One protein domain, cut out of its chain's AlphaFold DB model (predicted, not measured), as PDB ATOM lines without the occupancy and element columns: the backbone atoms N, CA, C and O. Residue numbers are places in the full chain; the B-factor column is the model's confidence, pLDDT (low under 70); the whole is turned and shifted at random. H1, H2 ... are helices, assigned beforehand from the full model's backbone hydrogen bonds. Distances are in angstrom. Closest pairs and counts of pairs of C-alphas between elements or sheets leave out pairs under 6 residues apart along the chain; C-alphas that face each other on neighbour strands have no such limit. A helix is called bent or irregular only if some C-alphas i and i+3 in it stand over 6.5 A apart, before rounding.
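AT A GLANCE: This is residues 516 to 544 and 780 to 868 of the 909 residues of an uncharacterized protein of Wenzhouxiangella marina (UniProt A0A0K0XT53). Three long helices run nearly side by side: H1 packs on both H2 and H6, and short H3, H4 and H5 lead from H2 to H6. Residues 537 to 544 stick out. The printed part has 118 residues with six named helices, H1 to H6; it is all helix and compact, radius of gyration of the C-alphas 15.3 A, spanning 53 by 28 by 23 A.

IN THESE COORDINATES: Find C-alpha 516 at (107.385, 151.189, 190.067); from there H1 runs to residue 543, 41.4 A. Next come H2, residues 788 to 810, 32.6 A; H3, 812 to 817; H4, 819 to 826; H5, 834 to 842. Irregular H6, residues 847 to 867, 31.3 A, has C-alphas 848 and 851 7.3 A apart and ends with C-alpha 867 at (114.627, 155.436, 203.952).

HOW THE PARTS SIT: See H1 touch H2, closest C-alphas Leu 528 and Ala 792, 5.1 A, and the hub H6, Gly 529 and Ala 851, 5.0 A; both tilts are shallow, 19 and 12 degrees, opposite ways. H2 and H6 are apart. H6 touches H4 with residues 857 to 865 alone, closest C-alphas Leu 824 and Phe 861, 5.8 A. Every O i to N i+4 pair is within hydrogen-bond range in H1 to H5, 15 of 17 in H6.

THE WHOLE: Across the cut, C-alphas 544 and 780 are 30.2 A apart. Residues 781 to 785 have pLDDT under 70.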
ATOM      1  N   ARG A 516     107.975 151.837 191.252       94.88
ATOM      2  CA  ARG A 516     107.385 151.189 190.067       94.88
ATOM      3  C   ARG A 516     108.386 151.072 188.910       94.88
ATOM      4  O   ARG A 516     108.399 150.054 188.214       94.88
ATOM      5  N   LEU A 517     109.236 152.082 188.708       96.75
ATOM      6  CA  LEU A 517     110.332 152.043 187.734       96.75
ATOM      7  C   LEU A 517     111.446 151.073 188.158       96.75
ATOM      8  O   LEU A 517     111.993 150.378 187.303       96.75
ATOM      9  N   LEU A 518     111.741 150.952 189.456       97.50
ATOM     10  CA  LEU A 518     112.686 149.954 189.972       97.50
ATOM     11  C   LEU A 518     112.184 148.526 189.710       97.50
ATOM     12  O   LEU A 518     112.964 147.680 189.281       97.50
ATOM     13  N   ASP A 519     110.881 148.267 189.854       96.25
ATOM     14  CA  ASP A 519     110.270 146.969 189.518       96.25
ATOM     15  C   ASP A 519     110.328 146.656 188.004       96.25
ATOM     16  O   ASP A 519     110.430 145.495 187.588       96.25
ATOM     17  N   LEU A 520     110.259 147.676 187.142       96.06
ATOM     18  CA  LEU A 520     110.509 147.531 185.700       96.06
ATOM     19  C   LEU A 520     111.989 147.234 185.418       96.06
ATOM     20  O   LEU A 520     112.302 146.323 184.648       96.06
ATOM     21  N   HIS A 521     112.900 147.946 186.082       97.88
ATOM     22  CA  HIS A 521     114.339 147.739 185.939       97.88
ATOM     23  C   HIS A 521     114.780 146.350 186.428       97.88
ATOM     24  O   HIS A 521     115.576 145.689 185.762       97.88
ATOM     25  N   GLU A 522     114.208 145.852 187.526       98.38
ATOM     26  CA  GLU A 522     114.477 144.506 188.040       98.38
ATOM     27  C   GLU A 522     114.125 143.426 187.014       98.38
ATOM     28  O   GLU A 522     114.920 142.519 186.759       98.38
ATOM     29  N   ARG A 523     112.960 143.547 186.367       98.19
ATOM     30  CA  ARG A 523     112.542 142.623 185.303       98.19
ATOM     31  C   ARG A 523     113.499 142.654 184.112       98.19
ATOM     32  O   ARG A 523     113.853 141.589 183.604       98.19
ATOM     33  N   ALA A 524     113.963 143.839 183.715       97.56
ATOM     34  CA  ALA A 524     114.955 143.986 182.653       97.56
ATOM     35  C   ALA A 524     116.297 143.322 183.024       97.56
ATOM     36  O   ALA A 524     116.880 142.615 182.204       97.56
ATOM     37  N   LEU A 525     116.759 143.460 184.273       98.44
ATOM     38  CA  LEU A 525     117.976 142.799 184.764       98.44
ATOM     39  C   LEU A 525     117.842 141.270 184.821       98.44
ATOM     40  O   LEU A 525     118.775 140.556 184.452       98.44
ATOM     41  N   VAL A 526     116.683 140.751 185.243       98.25
ATOM     42  CA  VAL A 526     116.396 139.307 185.204       98.25
ATOM     43  C   VAL A 526     116.427 138.795 183.764       98.25
ATOM     44  O   VAL A 526     117.058 137.769 183.498       98.25
ATOM     45  N   SER A 527     115.811 139.523 182.827       97.31
ATOM     46  CA  SER A 527     115.849 139.178 181.403       97.31
ATOM     47  C   SER A 527     117.278 139.196 180.856       97.31
ATOM     48  O   SER A 527     117.700 138.236 180.212       97.31
ATOM     49  N   LEU A 528     118.067 140.227 181.177       97.94
ATOM     50  CA  LEU A 528     119.481 140.308 180.810       97.94
ATOM     51  C   LEU A 528     120.265 139.090 181.316       97.94
ATOM     52  O   LEU A 528     120.980 138.464 180.534       97.94
ATOM     53  N   GLY A 529     120.098 138.716 182.587       97.75
ATOM     54  CA  GLY A 529     120.748 137.540 183.168       97.75
ATOM     55  C   GLY A 529     120.403 136.250 182.421       97.75
ATOM     56  O   GLY A 529     121.299 135.483 182.070       97.75
ATOM     57  N   GLN A 530     119.124 136.047 182.088       97.56
ATOM     58  CA  GLN A 530     118.683 134.905 181.280       97.56
ATOM     59  C   GLN A 530     119.346 134.901 179.895       97.56
ATOM     60  O   GLN A 530     119.888 133.877 179.484       97.56
ATOM     61  N   ARG A 531     119.389 136.047 179.197       96.44
ATOM     62  CA  ARG A 531     120.025 136.156 177.870       96.44
ATOM     63  C   ARG A 531     121.532 135.916 177.901       96.44
ATOM     64  O   ARG A 531     122.073 135.352 176.951       96.44
ATOM     65  N   VAL A 532     122.215 136.327 178.968       96.56
ATOM     66  CA  VAL A 532     123.650 136.062 179.156       96.56
ATOM     67  C   VAL A 532     123.907 134.569 179.369       96.56
ATOM     68  O   VAL A 532     124.824 134.018 178.755       96.56
ATOM     69  N   VAL A 533     123.077 133.895 180.175       95.69
ATOM     70  CA  VAL A 533     123.157 132.439 180.387       95.69
ATOM     71  C   VAL A 533     122.875 131.681 179.089       95.69
ATOM     72  O   VAL A 533     123.652 130.804 178.720       95.69
ATOM     73  N   GLU A 534     121.828 132.054 178.348       95.88
ATOM     74  CA  GLU A 534     121.510 131.470 177.037       95.88
ATOM     75  C   GLU A 534     122.673 131.630 176.045       95.88
ATOM     76  O   GLU A 534     123.091 130.660 175.413       95.88
ATOM     77  N   ALA A 535     123.234 132.839 175.928       94.88
ATOM     78  CA  ALA A 535     124.362 133.108 175.037       94.88
ATOM     79  C   ALA A 535     125.616 132.311 175.427       94.88
ATOM     80  O   ALA A 535     126.301 131.780 174.552       94.88
ATOM     81  N   SER A 536     125.892 132.191 176.727       94.44
ATOM     82  CA  SER A 536     127.020 131.407 177.241       94.44
ATOM     83  C   SER A 536     126.820 129.907 177.008       94.44
ATOM     84  O   SER A 536     127.764 129.222 176.626       94.44
ATOM     85  N   GLY A 537     125.591 129.402 177.157       94.06
ATOM     86  CA  GLY A 537     125.242 128.009 176.876       94.06
ATOM     87  C   GLY A 537     125.361 127.642 175.394       94.06
ATOM     88  O   GLY A 537     125.848 126.561 175.067       94.06
ATOM     89  N   LEU A 538     124.988 128.552 174.485       94.38
ATOM     90  CA  LEU A 538     125.199 128.366 173.043       94.38
ATOM     91  C   LEU A 538     126.690 128.294 172.692       94.38
ATOM     92  O   LEU A 538     127.092 127.397 171.955       94.38
ATOM     93  N   PHE A 539     127.505 129.192 173.254       95.31
ATOM     94  CA  PHE A 539     128.959 129.149 173.082       95.31
ATOM     95  C   PHE A 539     129.546 127.839 173.621       95.31
ATOM     96  O   PHE A 539     130.333 127.189 172.940       95.31
ATOM     97  N   TYR A 540     129.120 127.417 174.815       95.31
ATOM     98  CA  TYR A 540     129.544 126.155 175.417       95.31
ATOM     99  C   TYR A 540     129.256 124.958 174.500       95.31
ATOM    100  O   TYR A 540     130.147 124.151 174.243       95.31
ATOM    101  N   ALA A 541     128.044 124.867 173.948       94.75
ATOM    102  CA  ALA A 541     127.655 123.789 173.037       94.75
ATOM    103  C   ALA A 541     128.421 123.802 171.697       94.75
ATOM    104  O   ALA A 541     128.619 122.748 171.091       94.75
ATOM    105  N   GLU A 542     128.851 124.978 171.227       95.25
ATOM    106  CA  GLU A 542     129.665 125.127 170.014       95.25
ATOM    107  C   GLU A 542     131.085 124.578 170.214       95.25
ATOM    108  O   GLU A 542     131.602 123.854 169.359       95.25
ATOM    109  N   VAL A 543     131.711 124.903 171.347       95.06
ATOM    110  CA  VAL A 543     133.134 124.613 171.587       95.06
ATOM    111  C   VAL A 543     133.376 123.256 172.241       95.06
ATOM    112  O   VAL A 543     134.468 122.711 172.117       95.06
ATOM    113  N   THR A 544     132.363 122.673 172.886       94.94
ATOM    114  CA  THR A 544     132.481 121.375 173.565       94.94
ATOM    115  C   THR A 544     131.816 120.232 172.797       94.94
ATOM    116  O   THR A 544     131.042 120.432 171.850       94.94
ATOM    117  N   PRO A 780     125.872 149.457 170.112       72.44
ATOM    118  CA  PRO A 780     124.734 150.346 169.937       72.44
ATOM    119  C   PRO A 780     123.638 149.616 169.146       72.44
ATOM    120  O   PRO A 780     123.917 148.935 168.161       72.44
ATOM    121  N   LEU A 781     122.374 149.770 169.548       63.22
ATOM    122  CA  LEU A 781     121.258 148.978 168.994       63.22
ATOM    123  C   LEU A 781     121.062 149.090 167.486       63.22
ATOM    124  O   LEU A 781     120.575 148.150 166.870       63.22
ATOM    125  N   ASN A 782     121.493 150.197 166.885       56.94
ATOM    126  CA  ASN A 782     121.384 150.404 165.444       56.94
ATOM    127  C   ASN A 782     122.304 149.468 164.632       56.94
ATOM    128  O   ASN A 782     122.204 149.445 163.410       56.94
ATOM    129  N   ALA A 783     123.213 148.719 165.274       51.00
ATOM    130  CA  ALA A 783     124.155 147.836 164.591       51.00
ATOM    131  C   ALA A 783     123.638 146.397 164.385       51.00
ATOM    132  O   ALA A 783     124.118 145.725 163.475       51.00
ATOM    133  N   VAL A 784     122.687 145.906 165.198       52.47
ATOM    134  CA  VAL A 784     122.174 144.522 165.106       52.47
ATOM    135  C   VAL A 784     120.697 144.465 165.522       52.47
ATOM    136  O   VAL A 784     120.375 144.150 166.663       52.47
ATOM    137  N   GLU A 785     119.783 144.744 164.588       56.84
ATOM    138  CA  GLU A 785     118.324 144.841 164.821       56.84
ATOM    139  C   GLU A 785     117.641 143.567 165.377       56.84
ATOM    140  O   GLU A 785     116.460 143.606 165.691       56.84
ATOM    141  N   ASN A 786     118.355 142.448 165.553       74.12
ATOM    142  CA  ASN A 786     117.776 141.165 165.974       74.12
ATOM    143  C   ASN A 786     118.570 140.425 167.065       74.12
ATOM    144  O   ASN A 786     118.361 139.227 167.243       74.12
ATOM    145  N   ASP A 787     119.495 141.076 167.778       88.31
ATOM    146  CA  ASP A 787     120.229 140.409 168.863       88.31
ATOM    147  C   ASP A 787     119.468 140.504 170.205       88.31
ATOM    148  O   ASP A 787     119.395 141.592 170.786       88.31
ATOM    149  N   PRO A 788     118.948 139.386 170.763       90.62
ATOM    150  CA  PRO A 788     118.211 139.403 172.029       90.62
ATOM    151  C   PRO A 788     119.037 139.916 173.212       90.62
ATOM    152  O   PRO A 788     118.482 140.514 174.132       90.62
ATOM    153  N   LEU A 789     120.356 139.697 173.194       92.44
ATOM    154  CA  LEU A 789     121.256 140.120 174.263       92.44
ATOM    155  C   LEU A 789     121.483 141.637 174.229       92.44
ATOM    156  O   LEU A 789     121.432 142.297 175.267       92.44
ATOM    157  N   ALA A 790     121.675 142.199 173.033       91.00
ATOM    158  CA  ALA A 790     121.810 143.643 172.845       91.00
ATOM    159  C   ALA A 790     120.514 144.385 173.214       91.00
ATOM    160  O   ALA A 790     120.570 145.444 173.845       91.00
ATOM    161  N   THR A 791     119.356 143.808 172.869       91.12
ATOM    162  CA  THR A 791     118.030 144.327 173.236       91.12
ATOM    163  C   THR A 791     117.799 144.295 174.745       91.12
ATOM    164  O   THR A 791     117.397 145.310 175.305       91.12
ATOM    165  N   ALA A 792     118.129 143.196 175.432       93.94
ATOM    166  CA  ALA A 792     117.996 143.127 176.889       93.94
ATOM    167  C   ALA A 792     118.884 144.166 177.602       93.94
ATOM    168  O   ALA A 792     118.428 144.873 178.496       93.94
ATOM    169  N   MET A 793     120.137 144.334 177.161       94.88
ATOM    170  CA  MET A 793     121.018 145.376 177.710       94.88
ATOM    171  C   MET A 793     120.516 146.790 177.391       94.88
ATOM    172  O   MET A 793     120.737 147.727 178.156       94.88
ATOM    173  N   ALA A 794     119.842 146.975 176.257       91.88
ATOM    174  CA  ALA A 794     119.227 148.251 175.940       91.88
ATOM    175  C   ALA A 794     118.094 148.613 176.876       91.88
ATOM    176  O   ALA A 794     118.066 149.741 177.335       91.88
ATOM    177  N   GLU A 795     117.211 147.667 177.166       93.75
ATOM    178  CA  GLU A 795     116.100 147.878 178.083       93.75
ATOM    179  C   GLU A 795     116.602 148.241 179.487       93.75
ATOM    180  O   GLU A 795     116.109 149.187 180.093       93.75
ATOM    181  N   VAL A 796     117.658 147.572 179.968       96.69
ATOM    182  CA  VAL A 796     118.334 147.934 181.225       96.69
ATOM    183  C   VAL A 796     118.832 149.383 181.183       96.69
ATOM    184  O   VAL A 796     118.510 150.162 182.079       96.69
ATOM    185  N   ALA A 797     119.564 149.765 180.131       94.25
ATOM    186  CA  ALA A 797     120.103 151.119 179.991       94.25
ATOM    187  C   ALA A 797     119.008 152.191 179.822       94.25
ATOM    188  O   ALA A 797     119.135 153.278 180.383       94.25
ATOM    189  N   ASP A 798     117.944 151.885 179.077       93.94
ATOM    190  CA  ASP A 798     116.808 152.778 178.856       93.94
ATOM    191  C   ASP A 798     116.041 153.000 180.164       93.94
ATOM    192  O   ASP A 798     115.730 154.138 180.498       93.94
ATOM    193  N   ASN A 799     115.820 151.942 180.953       95.88
ATOM    194  CA  ASN A 799     115.167 152.035 182.259       95.88
ATOM    195  C   ASN A 799     116.002 152.848 183.260       95.88
ATOM    196  O   ASN A 799     115.443 153.676 183.975       95.88
ATOM    197  N   THR A 800     117.329 152.663 183.302       96.00
ATOM    198  CA  THR A 800     118.210 153.499 184.139       96.00
ATOM    199  C   THR A 800     118.189 154.960 183.693       96.00
ATOM    200  O   THR A 800     118.105 155.855 184.532       96.00
ATOM    201  N   GLY A 801     118.236 155.207 182.379       94.31
ATOM    202  CA  GLY A 801     118.132 156.549 181.812       94.31
ATOM    203  C   GLY A 801     116.814 157.221 182.186       94.31
ATOM    204  O   GLY A 801     116.825 158.330 182.713       94.31
ATOM    205  N   LEU A 802     115.688 156.531 181.993       95.50
ATOM    206  CA  LEU A 802     114.362 157.046 182.321       95.50
ATOM    207  C   LEU A 802     114.228 157.329 183.817       95.50
ATOM    208  O   LEU A 802     113.806 158.422 184.179       95.50
ATOM    209  N   LEU A 803     114.631 156.392 184.679       96.56
ATOM    210  CA  LEU A 803     114.604 156.579 186.129       96.56
ATOM    211  C   LEU A 803     115.350 157.851 186.540       96.56
ATOM    212  O   LEU A 803     114.807 158.676 187.271       96.56
ATOM    213  N   ARG A 804     116.564 158.046 186.019       95.56
ATOM    214  CA  ARG A 804     117.338 159.260 186.273       95.56
ATOM    215  C   ARG A 804     116.606 160.519 185.798       95.56
ATOM    216  O   ARG A 804     116.549 161.485 186.545       95.56
ATOM    217  N   ARG A 805     116.023 160.514 184.596       95.25
ATOM    218  CA  ARG A 805     115.292 161.675 184.055       95.25
ATOM    219  C   ARG A 805     114.042 162.015 184.875       95.25
ATOM    220  O   ARG A 805     113.783 163.187 185.118       95.25
ATOM    221  N   ILE A 806     113.312 161.013 185.366       95.38
ATOM    222  CA  ILE A 806     112.165 161.221 186.265       95.38
ATOM    223  C   ILE A 806     112.610 161.784 187.618       95.38
ATOM    224  O   ILE A 806     111.979 162.709 188.126       95.38
ATOM    225  N   LEU A 807     113.724 161.297 188.172       96.06
ATOM    226  CA  LEU A 807     114.316 161.863 189.387       96.06
ATOM    227  C   LEU A 807     114.780 163.313 189.179       96.06
ATOM    228  O   LEU A 807     114.532 164.158 190.029       96.06
ATOM    229  N   GLU A 808     115.387 163.635 188.036       94.31
ATOM    230  CA  GLU A 808     115.792 165.004 187.691       94.31
ATOM    231  C   GLU A 808     114.607 165.981 187.553       94.31
ATOM    232  O   GLU A 808     114.804 167.181 187.750       94.31
ATOM    233  N   LEU A 809     113.409 165.502 187.196       93.44
ATOM    234  CA  LEU A 809     112.200 166.329 187.064       93.44
ATOM    235  C   LEU A 809     111.444 166.485 188.382       93.44
ATOM    236  O   LEU A 809     111.126 167.605 188.773       93.44
ATOM    237  N   HIS A 810     111.164 165.366 189.052       93.94
ATOM    238  CA  HIS A 810     110.208 165.306 190.165       93.94
ATOM    239  C   HIS A 810     110.856 165.092 191.526       93.94
ATOM    240  O   HIS A 810     110.188 165.224 192.543       93.94
ATOM    241  N   TYR A 811     112.149 164.772 191.571       94.62
ATOM    242  CA  TYR A 811     112.922 164.651 192.811       94.62
ATOM    243  C   TYR A 811     114.288 165.363 192.702       94.62
ATOM    244  O   TYR A 811     115.316 164.801 193.108       94.62
ATOM    245  N   PRO A 812     114.345 166.592 192.135       93.19
ATOM    246  CA  PRO A 812     115.603 167.246 191.792       93.19
ATOM    247  C   PRO A 812     116.489 167.501 193.009       93.19
ATOM    248  O   PRO A 812     117.707 167.478 192.878       93.19
ATOM    249  N   ARG A 813     115.922 167.723 194.199       92.06
ATOM    250  CA  ARG A 813     116.724 168.004 195.396       92.06
ATOM    251  C   ARG A 813     117.337 166.732 195.970       92.06
ATOM    252  O   ARG A 813     118.512 166.741 196.321       92.06
ATOM    253  N   VAL A 814     116.592 165.625 195.965       93.69
ATOM    254  CA  VAL A 814     117.136 164.313 196.347       93.69
ATOM    255  C   VAL A 814     118.330 163.962 195.464       93.69
ATOM    256  O   VAL A 814     119.421 163.727 195.969       93.69
ATOM    257  N   ILE A 815     118.173 164.005 194.136       93.62
ATOM    258  CA  ILE A 815     119.256 163.604 193.226       93.62
ATOM    259  C   ILE A 815     120.438 164.593 193.205       93.62
ATOM    260  O   ILE A 815     121.512 164.250 192.713       93.62
ATOM    261  N   ARG A 816     120.272 165.832 193.685       93.44
ATOM    262  CA  ARG A 816     121.345 166.845 193.746       93.44
ATOM    263  C   ARG A 816     122.122 166.833 195.057       93.44
ATOM    264  O   ARG A 816     123.289 167.221 195.025       93.44
ATOM    265  N   HIS A 817     121.497 166.418 196.158       92.81
ATOM    266  CA  HIS A 817     122.032 166.642 197.508       92.81
ATOM    267  C   HIS A 817     122.127 165.382 198.368       92.81
ATOM    268  O   HIS A 817     122.975 165.339 199.255       92.81
ATOM    269  N   ASP A 818     121.321 164.346 198.116       93.94
ATOM    270  CA  ASP A 818     121.475 163.067 198.814       93.94
ATOM    271  C   ASP A 818     122.653 162.292 198.208       93.94
ATOM    272  O   ASP A 818     122.577 161.778 197.088       93.94
ATOM    273  N   GLU A 819     123.772 162.257 198.934       93.81
ATOM    274  CA  GLU A 819     125.027 161.674 198.455       93.81
ATOM    275  C   GLU A 819     124.900 160.179 198.135       93.81
ATOM    276  O   GLU A 819     125.458 159.715 197.140       93.81
ATOM    277  N   GLU A 820     124.126 159.427 198.917       94.81
ATOM    278  CA  GLU A 820     123.955 157.988 198.714       94.81
ATOM    279  C   GLU A 820     123.090 157.696 197.483       94.81
ATOM    280  O   GLU A 820     123.464 156.883 196.632       94.81
ATOM    281  N   VAL A 821     121.971 158.412 197.320       95.56
ATOM    282  CA  VAL A 821     121.145 158.338 196.106       95.56
ATOM    283  C   VAL A 821     121.961 158.766 194.884       95.56
ATOM    284  O   VAL A 821     121.911 158.097 193.845       95.56
ATOM    285  N   ARG A 822     122.760 159.839 194.994       94.88
ATOM    286  CA  ARG A 822     123.654 160.301 193.921       94.88
ATOM    287  C   ARG A 822     124.666 159.224 193.532       94.88
ATOM    288  O   ARG A 822     124.786 158.925 192.340       94.88
ATOM    289  N   ALA A 823     125.327 158.602 194.507       95.62
ATOM    290  CA  ALA A 823     126.303 157.532 194.304       95.62
ATOM    291  C   ALA A 823     125.695 156.320 193.593       95.62
ATOM    292  O   ALA A 823     126.262 155.789 192.633       95.62
ATOM    293  N   LEU A 824     124.495 155.917 194.011       96.25
ATOM    294  CA  LEU A 824     123.800 154.756 193.464       96.25
ATOM    295  C   LEU A 824     123.193 155.011 192.068       96.25
ATOM    296  O   LEU A 824     122.830 154.057 191.378       96.25
ATOM    297  N   LEU A 825     123.149 156.261 191.596       94.00
ATOM    298  CA  LEU A 825     122.704 156.616 190.238       94.00
ATOM    299  C   LEU A 825     123.853 156.979 189.302       94.00
ATOM    300  O   LEU A 825     123.940 156.455 188.190       94.00
ATOM    301  N   SER A 826     124.718 157.894 189.735       91.81
ATOM    302  CA  SER A 826     125.736 158.542 188.900       91.81
ATOM    303  C   SER A 826     127.163 158.162 189.289       91.81
ATOM    304  O   SER A 826     128.090 158.429 188.527       91.81
ATOM    305  N   GLY A 827     127.366 157.469 190.408       93.44
ATOM    306  CA  GLY A 827     128.661 156.912 190.795       93.44
ATOM    307  C   GLY A 827     129.062 155.662 190.000       93.44
ATOM    308  O   GLY A 827     128.244 155.022 189.334       93.44
ATOM    309  N   GLU A 828     130.341 155.276 190.071       91.56
ATOM    310  CA  GLU A 828     130.895 154.042 189.467       91.56
ATOM    311  C   GLU A 828     130.201 152.757 189.942       91.56
ATOM    312  O   GLU A 828     130.067 151.782 189.186       91.56
ATOM    313  N   SER A 829     129.684 152.784 191.167       89.31
ATOM    314  CA  SER A 829     128.904 151.698 191.762       89.31
ATOM    315  C   SER A 829     127.397 151.808 191.508       89.31
ATOM    316  O   SER A 829     126.656 150.949 191.974       89.31
ATOM    317  N   GLY A 830     126.942 152.809 190.750       94.31
ATOM    318  CA  GLY A 830     125.526 153.034 190.484       94.31
ATOM    319  C   GLY A 830     124.885 152.029 189.525       94.31
ATOM    320  O   GLY A 830     125.543 151.104 189.033       94.31
ATOM    321  N   LEU A 831     123.590 152.215 189.259       96.25
ATOM    322  CA  LEU A 831     122.771 151.332 188.417       96.25
ATOM    323  C   LEU A 831     123.445 150.964 187.083       96.25
ATOM    324  O   LEU A 831     124.212 151.730 186.493       96.25
ATOM    325  N   LEU A 832     123.161 149.750 186.605       95.88
ATOM    326  CA  LEU A 832     123.864 149.175 185.464       95.88
ATOM    327  C   LEU A 832     123.528 149.925 184.165       95.88
ATOM    328  O   LEU A 832     122.410 149.876 183.666       95.88
ATOM    329  N   THR A 833     124.536 150.546 183.558       93.69
ATOM    330  CA  THR A 833     124.474 151.115 182.203       93.69
ATOM    331  C   THR A 833     125.502 150.441 181.296       93.69
ATOM    332  O   THR A 833     126.342 149.663 181.753       93.69
ATOM    333  N   ARG A 834     125.493 150.753 179.991       92.50
ATOM    334  CA  ARG A 834     126.534 150.262 179.066       92.50
ATOM    335  C   ARG A 834     127.934 150.732 179.457       92.50
ATOM    336  O   ARG A 834     128.889 149.969 179.329       92.50
ATOM    337  N   ASP A 835     128.062 151.959 179.952       92.06
ATOM    338  CA  ASP A 835     129.355 152.487 180.385       92.06
ATOM    339  C   ASP A 835     129.829 151.805 181.671       92.06
ATOM    340  O   ASP A 835     130.999 151.433 181.762       92.06
ATOM    341  N   ARG A 836     128.918 151.521 182.615       93.56
ATOM    342  CA  ARG A 836     129.240 150.718 183.808       93.56
ATOM    343  C   ARG A 836     129.606 149.282 183.453       93.56
ATOM    344  O   ARG A 836     130.547 148.740 184.019       93.56
ATOM    345  N   LEU A 837     128.943 148.684 182.466       94.50
ATOM    346  CA  LEU A 837     129.314 147.364 181.962       94.50
ATOM    347  C   LEU A 837     130.725 147.356 181.355       94.50
ATOM    348  O   LEU A 837     131.494 146.425 181.586       94.50
ATOM    349  N   ARG A 838     131.086 148.409 180.606       94.06
ATOM    350  CA  ARG A 838     132.448 148.581 180.084       94.06
ATOM    351  C   ARG A 838     133.462 148.665 181.225       94.06
ATOM    352  O   ARG A 838     134.470 147.973 181.169       94.06
ATOM    353  N   GLN A 839     133.162 149.428 182.276       91.88
ATOM    354  CA  GLN A 839     134.017 149.536 183.462       91.88
ATOM    355  C   GLN A 839     134.180 148.197 184.193       91.88
ATOM    356  O   GLN A 839     135.306 147.830 184.514       91.88
ATOM    357  N   LEU A 840     133.096 147.437 184.399       93.44
ATOM    358  CA  LEU A 840     133.159 146.099 185.001       93.44
ATOM    359  C   LEU A 840     134.113 145.190 184.216       93.44
ATOM    360  O   LEU A 840     135.028 144.600 184.794       93.44
ATOM    361  N   ARG A 841     133.971 145.159 182.889       93.12
ATOM    362  CA  ARG A 841     134.856 144.391 182.007       93.12
ATOM    363  C   ARG A 841     136.308 144.850 182.113       93.12
ATOM    364  O   ARG A 841     137.203 144.022 182.238       93.12
ATOM    365  N   ASP A 842     136.542 146.159 182.064       92.69
ATOM    366  CA  ASP A 842     137.887 146.731 182.140       92.69
ATOM    367  C   ASP A 842     138.527 146.484 183.525       92.69
ATOM    368  O   ASP A 842     139.749 146.419 183.637       92.69
ATOM    369  N   SER A 843     137.714 146.252 184.566       91.19
ATOM    370  CA  SER A 843     138.159 145.794 185.892       91.19
ATOM    371  C   SER A 843     138.332 144.273 186.031       91.19
ATOM    372  O   SER A 843     138.660 143.797 187.115       91.19
ATOM    373  N   GLY A 844     138.137 143.504 184.954       90.88
ATOM    374  CA  GLY A 844     138.301 142.047 184.948       90.88
ATOM    375  C   GLY A 844     137.118 141.270 185.528       90.88
ATOM    376  O   GLY A 844     137.254 140.081 185.805       90.88
ATOM    377  N   VAL A 845     135.959 141.911 185.710       92.94
ATOM    378  CA  VAL A 845     134.740 141.230 186.160       92.94
ATOM    379  C   VAL A 845     134.129 140.464 184.980       92.94
ATOM    380  O   VAL A 845     133.869 141.080 183.939       92.94
ATOM    381  N   PRO A 846     133.852 139.152 185.120       92.00
ATOM    382  CA  PRO A 846     133.208 138.370 184.069       92.00
ATOM    383  C   PRO A 846     131.833 138.935 183.711       92.00
ATOM    384  O   PRO A 846     131.003 139.187 184.591       92.00
ATOM    385  N   LEU A 847     131.540 139.075 182.417       93.38
ATOM    386  CA  LEU A 847     130.258 139.627 181.964       93.38
ATOM    387  C   LEU A 847     129.068 138.732 182.330       93.38
ATOM    388  O   LEU A 847     127.947 139.225 182.453       93.38
ATOM    389  N   ALA A 848     129.321 137.447 182.592       90.12
ATOM    390  CA  ALA A 848     128.356 136.516 183.172       90.12
ATOM    391  C   ALA A 848     127.757 137.010 184.506       90.12
ATOM    392  O   ALA A 848     126.597 136.732 184.801       90.12
ATOM    393  N   GLN A 849     128.517 137.780 185.292       93.94
ATOM    394  CA  GLN A 849     128.101 138.284 186.605       93.94
ATOM    395  C   GLN A 849     127.413 139.655 186.538       93.94
ATOM    396  O   GLN A 849     126.831 140.103 187.526       93.94
ATOM    397  N   ALA A 850     127.436 140.331 185.385       93.94
ATOM    398  CA  ALA A 850     126.984 141.716 185.268       93.94
ATOM    399  C   ALA A 850     125.520 141.920 185.689       93.94
ATOM    400  O   ALA A 850     125.204 142.891 186.373       93.94
ATOM    401  N   ALA A 851     124.629 140.992 185.324       96.19
ATOM    402  CA  ALA A 851     123.216 141.069 185.695       96.19
ATOM    403  C   ALA A 851     122.994 140.881 187.207       96.19
ATOM    404  O   ALA A 851     122.134 141.544 187.779       96.19
ATOM    405  N   ALA A 852     123.778 140.011 187.858       96.81
ATOM    406  CA  ALA A 852     123.719 139.817 189.307       96.81
ATOM    407  C   ALA A 852     124.189 141.079 190.043       96.81
ATOM    408  O   ALA A 852     123.445 141.623 190.850       96.81
ATOM    409  N   ILE A 853     125.340 141.631 189.644       97.69
ATOM    410  CA  ILE A 853     125.853 142.901 190.178       97.69
ATOM    411  C   ILE A 853     124.836 144.033 189.975       97.69
ATOM    412  O   ILE A 853     124.613 144.841 190.873       97.69
ATOM    413  N   GLY A 854     124.188 144.094 188.806       97.50
ATOM    414  CA  GLY A 854     123.128 145.066 188.541       97.50
ATOM    415  C   GLY A 854     121.948 144.945 189.511       97.50
ATOM    416  O   GLY A 854     121.418 145.963 189.948       97.50
ATOM    417  N   ARG A 855     121.560 143.721 189.893       98.06
ATOM    418  CA  ARG A 855     120.483 143.471 190.867       98.06
ATOM    419  C   ARG A 855     120.877 143.834 192.295       98.06
ATOM    420  O   ARG A 855     120.044 144.377 193.018       98.06
ATOM    421  N   ASP A 856     122.121 143.579 192.684       98.06
ATOM    422  CA  ASP A 856     122.623 143.961 194.007       98.06
ATOM    423  C   ASP A 856     122.627 145.491 194.148       98.06
ATOM    424  O   ASP A 856     122.105 146.038 195.118       98.06
ATOM    425  N   ARG A 857     123.100 146.198 193.112       97.44
ATOM    426  CA  ARG A 857     123.066 147.669 193.045       97.44
ATOM    427  C   ARG A 857     121.641 148.225 193.046       97.44
ATOM    428  O   ARG A 857     121.379 149.225 193.705       97.44
ATOM    429  N   LEU A 858     120.715 147.574 192.337       98.25
ATOM    430  CA  LEU A 858     119.297 147.943 192.358       98.25
ATOM    431  C   LEU A 858     118.687 147.782 193.756       98.25
ATOM    432  O   LEU A 858     117.908 148.629 194.182       98.25
ATOM    433  N   THR A 859     119.041 146.707 194.462       98.25
ATOM    434  CA  THR A 859     118.581 146.459 195.835       98.25
ATOM    435  C   THR A 859     119.064 147.561 196.770       98.25
ATOM    436  O   THR A 859     118.237 148.161 197.446       98.25
ATOM    437  N   ALA A 860     120.353 147.910 196.713       97.50
ATOM    438  CA  ALA A 860     120.909 149.012 197.497       97.50
ATOM    439  C   ALA A 860     120.213 150.354 197.196       97.50
ATOM    440  O   ALA A 860     119.846 151.082 198.115       97.50
ATOM    441  N   PHE A 861     119.956 150.662 195.916       98.00
ATOM    442  CA  PHE A 861     119.202 151.865 195.539       98.00
ATOM    443  C   PHE A 861     117.788 151.867 196.127       98.00
ATOM    444  O   PHE A 861     117.336 152.878 196.656       98.00
ATOM    445  N   ARG A 862     117.084 150.735 196.048       97.81
ATOM    446  CA  ARG A 862     115.722 150.581 196.571       97.81
ATOM    447  C   ARG A 862     115.675 150.716 198.095       97.81
ATOM    448  O   ARG A 862     114.753 151.337 198.614       97.81
ATOM    449  N   GLU A 863     116.637 150.139 198.805       97.44
ATOM    450  CA  GLU A 863     116.754 150.265 200.262       97.44
ATOM    451  C   GLU A 863     116.947 151.726 200.658       97.44
ATOM    452  O   GLU A 863     116.118 152.256 201.397       97.44
ATOM    453  N   ARG A 864     117.929 152.409 200.056       96.50
ATOM    454  CA  ARG A 864     118.165 153.831 200.319       96.50
ATOM    455  C   ARG A 864     116.959 154.700 199.960       96.50
ATOM    456  O   ARG A 864     116.579 155.582 200.721       96.50
ATOM    457  N   TRP A 865     116.305 154.433 198.828       96.44
ATOM    458  CA  TRP A 865     115.090 155.151 198.443       96.44
ATOM    459  C   TRP A 865     114.009 155.039 199.524       96.44
ATOM    460  O   TRP A 865     113.387 156.033 199.881       96.44
ATOM    461  N   ARG A 866     113.810 153.854 200.109       96.19
ATOM    462  CA  ARG A 866     112.770 153.622 201.123       96.19
ATOM    463  C   ARG A 866     113.012 154.320 202.454       96.19
ATOM    464  O   ARG A 866     112.035 154.544 203.170       96.19
ATOM    465  N   GLU A 867     114.258 154.661 202.762       95.31
ATOM    466  CA  GLU A 867     114.627 155.436 203.952       95.31
ATOM    467  C   GLU A 867     114.190 156.901 203.854       95.31
ATOM    468  O   GLU A 867     114.007 157.555 204.880       95.31
ATOM    469  N   LEU A 868     113.966 157.416 202.637       92.88
ATOM    470  CA  LEU A 868     113.475 158.776 202.443       92.88
ATOM    471  C   LEU A 868     112.045 158.938 202.990       92.88
ATOM    472  O   LEU A 868     111.220 158.017 202.850       92.88
TER     473      LEU A 868